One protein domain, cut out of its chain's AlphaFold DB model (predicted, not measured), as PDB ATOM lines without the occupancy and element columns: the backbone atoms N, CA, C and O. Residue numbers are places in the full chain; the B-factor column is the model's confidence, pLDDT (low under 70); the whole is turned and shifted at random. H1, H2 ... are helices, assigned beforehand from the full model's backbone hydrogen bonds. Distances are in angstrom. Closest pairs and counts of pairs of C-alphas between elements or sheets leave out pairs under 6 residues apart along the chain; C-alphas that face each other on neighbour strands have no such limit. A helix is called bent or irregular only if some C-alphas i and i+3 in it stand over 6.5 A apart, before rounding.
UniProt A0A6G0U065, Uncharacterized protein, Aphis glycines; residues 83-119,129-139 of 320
ATOM      1  N   ARG A  83      28.172 -66.450 -25.030       60.94
ATOM      2  CA  ARG A  83      26.815 -66.266 -24.480       60.94
ATOM      3  C   ARG A  83      26.201 -64.895 -24.811       60.94
ATOM      4  O   ARG A  83      25.004 -64.833 -25.059       60.94
ATOM      5  N   LYS A  84      27.000 -63.820 -24.871       60.19
ATOM      6  CA  LYS A  84      26.540 -62.483 -25.292       60.19
ATOM      7  C   LYS A  84      26.289 -62.419 -26.803       60.19
ATOM      8  O   LYS A  84      25.309 -61.814 -27.222       60.19
ATOM      9  N   LEU A  85      27.116 -63.093 -27.612       65.38
ATOM     10  CA  LEU A  85      26.988 -63.098 -29.078       65.38
ATOM     11  C   LEU A  85      25.598 -63.580 -29.544       65.38
ATOM     12  O   LEU A  85      24.979 -62.948 -30.394       65.38
ATOM     13  N   LEU A  86      25.069 -64.657 -28.950       68.81
ATOM     14  CA  LEU A  86      23.735 -65.174 -29.290       68.81
ATOM     15  C   LEU A  86      22.608 -64.181 -28.957       68.81
ATOM     16  O   LEU A  86      21.668 -64.044 -29.741       68.81
ATOM     17  N   GLN A  87      22.719 -63.455 -27.841       71.94
ATOM     18  CA  GLN A  87      21.763 -62.408 -27.471       71.94
ATOM     19  C   GLN A  87      21.812 -61.239 -28.466       71.94
ATOM     20  O   GLN A  87      20.766 -60.818 -28.959       71.94
ATOM     21  N   PHE A  88      23.012 -60.775 -28.838       72.50
ATOM     22  CA  PHE A  88      23.188 -59.738 -29.862       72.50
ATOM     23  C   PHE A  88      22.637 -60.161 -31.232       72.50
ATOM     24  O   PHE A  88      21.946 -59.374 -31.875       72.50
ATOM     25  N   LEU A  89      22.858 -61.408 -31.661       75.19
ATOM     26  CA  LEU A  89      22.307 -61.934 -32.917       75.19
ATOM     27  C   LEU A  89      20.770 -62.011 -32.900       75.19
ATOM     28  O   LEU A  89      20.130 -61.731 -33.917       75.19
ATOM     29  N   PHE A  90      20.162 -62.365 -31.764       78.25
ATOM     30  CA  PHE A  90      18.705 -62.407 -31.625       78.25
ATOM     31  C   PHE A  90      18.084 -61.002 -31.651       78.25
ATOM     32  O   PHE A  90      17.166 -60.744 -32.435       78.25
ATOM     33  N   VAL A  91      18.637 -60.068 -30.866       84.31
ATOM     34  CA  VAL A  91      18.214 -58.657 -30.855       84.31
ATOM     35  C   VAL A  91      18.407 -58.029 -32.238       84.31
ATOM     36  O   VAL A  91      17.477 -57.416 -32.763       84.31
ATOM     37  N   GLY A  92      19.557 -58.259 -32.880       86.94
ATOM     38  CA  GLY A  92      19.861 -57.770 -34.225       86.94
ATOM     39  C   GLY A  92      18.830 -58.210 -35.266       86.94
ATOM     40  O   GLY A  92      18.300 -57.370 -35.993       86.94
ATOM     41  N   LYS A  93      18.448 -59.497 -35.291       90.12
ATOM     42  CA  LYS A  93      17.389 -60.000 -36.190       90.12
ATOM     43  C   LYS A  93      16.051 -59.282 -35.983       90.12
ATOM     44  O   LYS A  93      15.385 -58.940 -36.963       90.12
ATOM     45  N   HIS A  94      15.653 -59.031 -34.733       87.62
ATOM     46  CA  HIS A  94      14.401 -58.328 -34.444       87.62
ATOM     47  C   HIS A  94      14.462 -56.844 -34.849       87.62
ATOM     48  O   HIS A  94      13.530 -56.345 -35.487       87.62
ATOM     49  N   VAL A  95      15.579 -56.162 -34.567       91.69
ATOM     50  CA  VAL A  95      15.824 -54.768 -34.974       91.69
ATOM     51  C   VAL A  95      15.811 -54.628 -36.499       91.69
ATOM     52  O   VAL A  95      15.087 -53.776 -37.014       91.69
ATOM     53  N   LEU A  96      16.505 -55.500 -37.241       91.44
ATOM     54  CA  LEU A  96      16.492 -55.495 -38.712       91.44
ATOM     55  C   LEU A  96      15.079 -55.714 -39.279       91.44
ATOM     56  O   LEU A  96      14.684 -55.026 -40.224       91.44
ATOM     57  N   LYS A  97      14.292 -56.629 -38.695       94.94
ATOM     58  CA  LYS A  97      12.899 -56.871 -39.110       94.94
ATOM     59  C   LYS A  97      12.027 -55.627 -38.912       94.94
ATOM     60  O   LYS A  97      11.297 -55.245 -39.828       94.94
ATOM     61  N   LYS A  98      12.127 -54.968 -37.752       94.94
ATOM     62  CA  LYS A  98      11.401 -53.718 -37.458       94.94
ATOM     63  C   LYS A  98      11.852 -52.569 -38.364       94.94
ATOM     64  O   LYS A  98      11.002 -51.868 -38.907       94.94
ATOM     65  N   TRP A  99      13.156 -52.416 -38.590       96.31
ATOM     66  CA  TRP A  99      13.710 -51.396 -39.485       96.31
ATOM     67  C   TRP A  99      13.207 -51.550 -40.924       96.31
ATOM     68  O   TRP A  99      12.731 -50.587 -41.523       96.31
ATOM     69  N   THR A 100      13.229 -52.770 -41.467       96.12
ATOM     70  CA  THR A 100      12.673 -53.060 -42.797       96.12
ATOM     71  C   THR A 100      11.173 -52.763 -42.857       96.12
ATOM     72  O   THR A 100      10.746 -52.051 -43.760       96.12
ATOM     73  N   GLN A 101      10.390 -53.160 -41.846       96.38
ATOM     74  CA  GLN A 101       8.959 -52.834 -41.776       96.38
ATOM     75  C   GLN A 101       8.684 -51.313 -41.788       96.38
ATOM     76  O   GLN A 101       7.774 -50.861 -42.490       96.38
ATOM     77  N   VAL A 102       9.454 -50.518 -41.035       97.06
ATOM     78  CA  VAL A 102       9.341 -49.043 -41.011       97.06
ATOM     79  C   VAL A 102       9.697 -48.449 -42.377       97.06
ATOM     80  O   VAL A 102       8.930 -47.660 -42.932       97.06
ATOM     81  N   ARG A 103      10.819 -48.886 -42.951       95.50
ATOM     82  CA  ARG A 103      11.341 -48.449 -44.251       95.50
ATOM     83  C   ARG A 103      10.384 -48.755 -45.410       95.50
ATOM     84  O   ARG A 103      10.126 -47.877 -46.230       95.50
ATOM     85  N   ASP A 104       9.789 -49.947 -45.444       94.81
ATOM     86  CA  ASP A 104       8.800 -50.325 -46.463       94.81
ATOM     87  C   ASP A 104       7.463 -49.595 -46.286       94.81
ATOM     88  O   ASP A 104       6.834 -49.200 -47.271       94.81
ATOM     89  N   SER A 105       7.037 -49.356 -45.040       95.69
ATOM     90  CA  SER A 105       5.844 -48.545 -44.753       95.69
ATOM     91  C   SER A 105       6.020 -47.107 -45.250       95.69
ATOM     92  O   SER A 105       5.116 -46.548 -45.875       95.69
ATOM     93  N   TYR A 106       7.207 -46.532 -45.032       95.88
ATOM     94  CA  TYR A 106       7.564 -45.212 -45.537       95.88
ATOM     95  C   TYR A 106       7.613 -45.178 -47.071       95.88
ATOM     96  O   TYR A 106       6.911 -44.361 -47.669       95.88
ATOM     97  N   ARG A 107       8.312 -46.124 -47.717       93.81
ATOM     98  CA  ARG A 107       8.369 -46.258 -49.188       93.81
ATOM     99  C   ARG A 107       6.970 -46.339 -49.819       93.81
ATOM    100  O   ARG A 107       6.676 -45.605 -50.763       93.81
ATOM    101  N   LYS A 108       6.072 -47.163 -49.261       92.94
ATOM    102  CA  LYS A 108       4.666 -47.259 -49.705       92.94
ATOM    103  C   LYS A 108       3.909 -45.938 -49.538       92.94
ATOM    104  O   LYS A 108       3.094 -45.593 -50.392       92.94
ATOM    105  N   SER A 109       4.166 -45.185 -48.466       93.44
ATOM    106  CA  SER A 109       3.555 -43.863 -48.276       93.44
ATOM    107  C   SER A 109       4.063 -42.830 -49.289       93.44
ATOM    108  O   SER A 109       3.258 -42.078 -49.838       93.44
ATOM    109  N   LEU A 110       5.362 -42.857 -49.612       91.19
ATOM    110  CA  LEU A 110       5.977 -41.960 -50.587       91.19
ATOM    111  C   LEU A 110       5.345 -42.153 -51.971       91.19
ATOM    112  O   LEU A 110       4.902 -41.175 -52.574       91.19
ATOM    113  N   GLY A 111       5.197 -43.405 -52.424       88.88
ATOM    114  CA  GLY A 111       4.508 -43.742 -53.678       88.88
ATOM    115  C   GLY A 111       3.090 -43.164 -53.755       88.88
ATOM    116  O   GLY A 111       2.755 -42.487 -54.726       88.88
ATOM    117  N   LYS A 112       2.288 -43.318 -52.689       89.69
ATOM    118  CA  LYS A 112       0.936 -42.731 -52.607       89.69
ATOM    119  C   LYS A 112       0.951 -41.202 -52.701       89.69
ATOM    120  O   LYS A 112       0.137 -40.632 -53.420       89.69
ATOM    121  N   THR A 113       1.887 -40.532 -52.022       86.94
ATOM    122  CA  THR A 113       2.006 -39.063 -52.101       86.94
ATOM    123  C   THR A 113       2.524 -38.562 -53.451       86.94
ATOM    124  O   THR A 113       2.142 -37.470 -53.863       86.94
ATOM    125  N   LYS A 114       3.352 -39.338 -54.165       85.81
ATOM    126  CA  LYS A 114       3.787 -39.022 -55.536       85.81
ATOM    127  C   LYS A 114       2.634 -39.197 -56.534       85.81
ATOM    128  O   LYS A 114       2.382 -38.291 -57.322       85.81
ATOM    129  N   ALA A 115       1.882 -40.297 -56.448       84.00
ATOM    130  CA  ALA A 115       0.711 -40.544 -57.296       84.00
ATOM    131  C   ALA A 115      -0.365 -39.452 -57.133       84.00
ATOM    132  O   ALA A 115      -0.818 -38.884 -58.123       84.00
ATOM    133  N   ALA A 116      -0.681 -39.073 -55.888       83.75
ATOM    134  CA  ALA A 116      -1.628 -37.998 -55.577       83.75
ATOM    135  C   ALA A 116      -1.166 -36.585 -56.002       83.75
ATOM    136  O   ALA A 116      -1.967 -35.659 -55.973       83.75
ATOM    137  N   LYS A 117       0.111 -36.403 -56.373       81.81
ATOM    138  CA  LYS A 117       0.624 -35.162 -56.985       81.81
ATOM    139  C   LYS A 117       0.603 -35.199 -58.515       81.81
ATOM    140  O   LYS A 117       0.433 -34.153 -59.125       81.81
ATOM    141  N   LYS A 118       0.830 -36.370 -59.128       80.44
ATOM    142  CA  LYS A 118       0.870 -36.527 -60.595       80.44
ATOM    143  C   LYS A 118      -0.531 -36.478 -61.210       80.44
ATOM    144  O   LYS A 118      -0.701 -35.975 -62.313       80.44
ATOM    145  N   LEU A 119      -1.526 -36.997 -60.495       64.06
ATOM    146  CA  LEU A 119      -2.924 -36.936 -60.899       64.06
ATOM    147  C   LEU A 119      -3.527 -35.623 -60.387       64.06
ATOM    148  O   LEU A 119      -3.674 -35.459 -59.179       64.06
ATOM    149  N   TYR A 129       2.555 -40.330 -43.679       95.00
ATOM    150  CA  TYR A 129       3.049 -41.305 -42.708       95.00
ATOM    151  C   TYR A 129       3.555 -40.601 -41.444       95.00
ATOM    152  O   TYR A 129       4.173 -39.545 -41.534       95.00
ATOM    153  N   VAL A 130       3.312 -41.187 -40.267       96.06
ATOM    154  CA  VAL A 130       3.556 -40.534 -38.963       96.06
ATOM    155  C   VAL A 130       5.016 -40.107 -38.784       96.06
ATOM    156  O   VAL A 130       5.278 -39.043 -38.236       96.06
ATOM    157  N   TYR A 131       5.957 -40.905 -39.294       95.69
ATOM    158  CA  TYR A 131       7.395 -40.639 -39.214       95.69
ATOM    159  C   TYR A 131       7.971 -40.053 -40.512       95.69
ATOM    160  O   TYR A 131       9.175 -40.140 -40.736       95.69
ATOM    161  N   SER A 132       7.139 -39.478 -41.391       93.19
ATOM    162  CA  SER A 132       7.585 -38.983 -42.701       93.19
ATOM    163  C   SER A 132       8.746 -37.994 -42.586       93.19
ATOM    164  O   SER A 132       9.754 -38.194 -43.252       93.19
ATOM    165  N   SER A 133       8.649 -37.001 -41.695       94.50
ATOM    166  CA  SER A 133       9.695 -35.995 -41.458       94.50
ATOM    167  C   SER A 133      11.009 -36.587 -40.943       94.50
ATOM    168  O   SER A 133      12.075 -36.096 -41.288       94.50
ATOM    169  N   GLN A 134      10.950 -37.653 -40.139       96.31
ATOM    170  CA  GLN A 134      12.143 -38.306 -39.585       96.31
ATOM    171  C   GLN A 134      12.834 -39.224 -40.599       96.31
ATOM    172  O   GLN A 134      14.014 -39.513 -40.446       96.31
ATOM    173  N   LEU A 135      12.116 -39.686 -41.628       95.50
ATOM    174  CA  LEU A 135      12.611 -40.647 -42.617       95.50
ATOM    175  C   LEU A 135      12.997 -40.010 -43.963       95.50
ATOM    176  O   LEU A 135      13.451 -40.731 -44.845       95.50
ATOM    177  N   GLN A 136      12.910 -38.680 -44.104       94.50
ATOM    178  CA  GLN A 136      13.279 -37.946 -45.333       94.50
ATOM    179  C   GLN A 136      14.719 -38.210 -45.797       94.50
ATOM    180  O   GLN A 136      15.009 -38.149 -46.987       94.50
ATOM    181  N   PHE A 137      15.639 -38.562 -44.893       95.00
ATOM    182  CA  PHE A 137      17.005 -38.929 -45.282       95.00
ATOM    183  C   PHE A 137      17.065 -40.194 -46.161       95.00
ATOM    184  O   PHE A 137      18.008 -40.349 -46.936       95.00
ATOM    185  N   LEU A 138      16.056 -41.072 -46.085       93.62
ATOM    186  CA  LEU A 138      15.930 -42.249 -46.949       93.62
ATOM    187  C   LEU A 138      15.559 -41.886 -48.391       93.62
ATOM    188  O   LEU A 138      15.793 -42.698 -49.284       93.62
ATOM    189  N   ASP A 139      15.040 -40.680 -48.649       92.25
ATOM    190  CA  ASP A 139      14.702 -40.247 -50.008       92.25
ATOM    191  C   ASP A 139      15.944 -40.208 -50.906       92.25
ATOM    192  O   ASP A 139      15.837 -40.527 -52.083       92.25
TER     193      ASP A 139
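AT A GLANCE: This is residues 83 to 119 and 129 to 139 of the 320 residues of an uncharacterized protein of Aphis glycines (UniProt A0A6G0U065). Look first for one long helix, H1, which makes the length of a rod; a short, irregular helix, H2, crosses it about perpendicular on one side. The part of H1 nearest H2 lies past its midpoint, and both of its ends, residues 83 to 101 and 114 to 118, stick out free. The printed part has 48 residues with two named helices, H1 then H2 along the chain, and no named strand; its class is all helix. It is extended, with a radius of gyration of the C-alphas of 15.3 A and spans of 55 by 16 by 15 A.

HOW THE PARTS SIT: Start from H1, residues 83 to 118, and look at Tyr 106. Here H2, residues 132 to 139, is close but not clearly touching, with 2 pairs of C-alphas within 8 A. The closest C-alphas of the two helices are those of Tyr 106 and Ser 132, 6.8 A apart. Their lines are about perpendicular, at 87 degrees, and their centres are 12.6 A apart. H2 is irregular: C-alphas 134 and 137 are 7.5 A apart, and its line is a rough one. Along the backbone, 31 of 32 O i to N i+4 pairs are within hydrogen-bond range in H1, but 1 of 4 in H2, where 3 of 5 O i to N i+3 pairs are within range.

IN THESE COORDINATES: Find C-alpha 83 at (26.815, -66.266, -24.480); from there H1 runs 53.5 A to C-alpha 118 at (0.870, -36.527, -60.595). Then find C-alpha 132 at (7.585, -38.983, -42.701), where H2 begins; it ends 10.3 A away at C-alpha 139, at (14.702, -40.247, -50.008).

THE WHOLE: The two C-alphas farthest apart are those of Arg 83 and Leu 119, at 55.4 A. Between Leu 119 and Tyr 129 you meet a cut: residues 120 to 128 are not printed, and the C-alphas of 119 and 129 are 19.6 A apart. The link across the cut joins H1 to H2. The mean pLDDT of the printed part is 87.5, and the model's confidence is under 70 at residues 83 to 86 and residue 119.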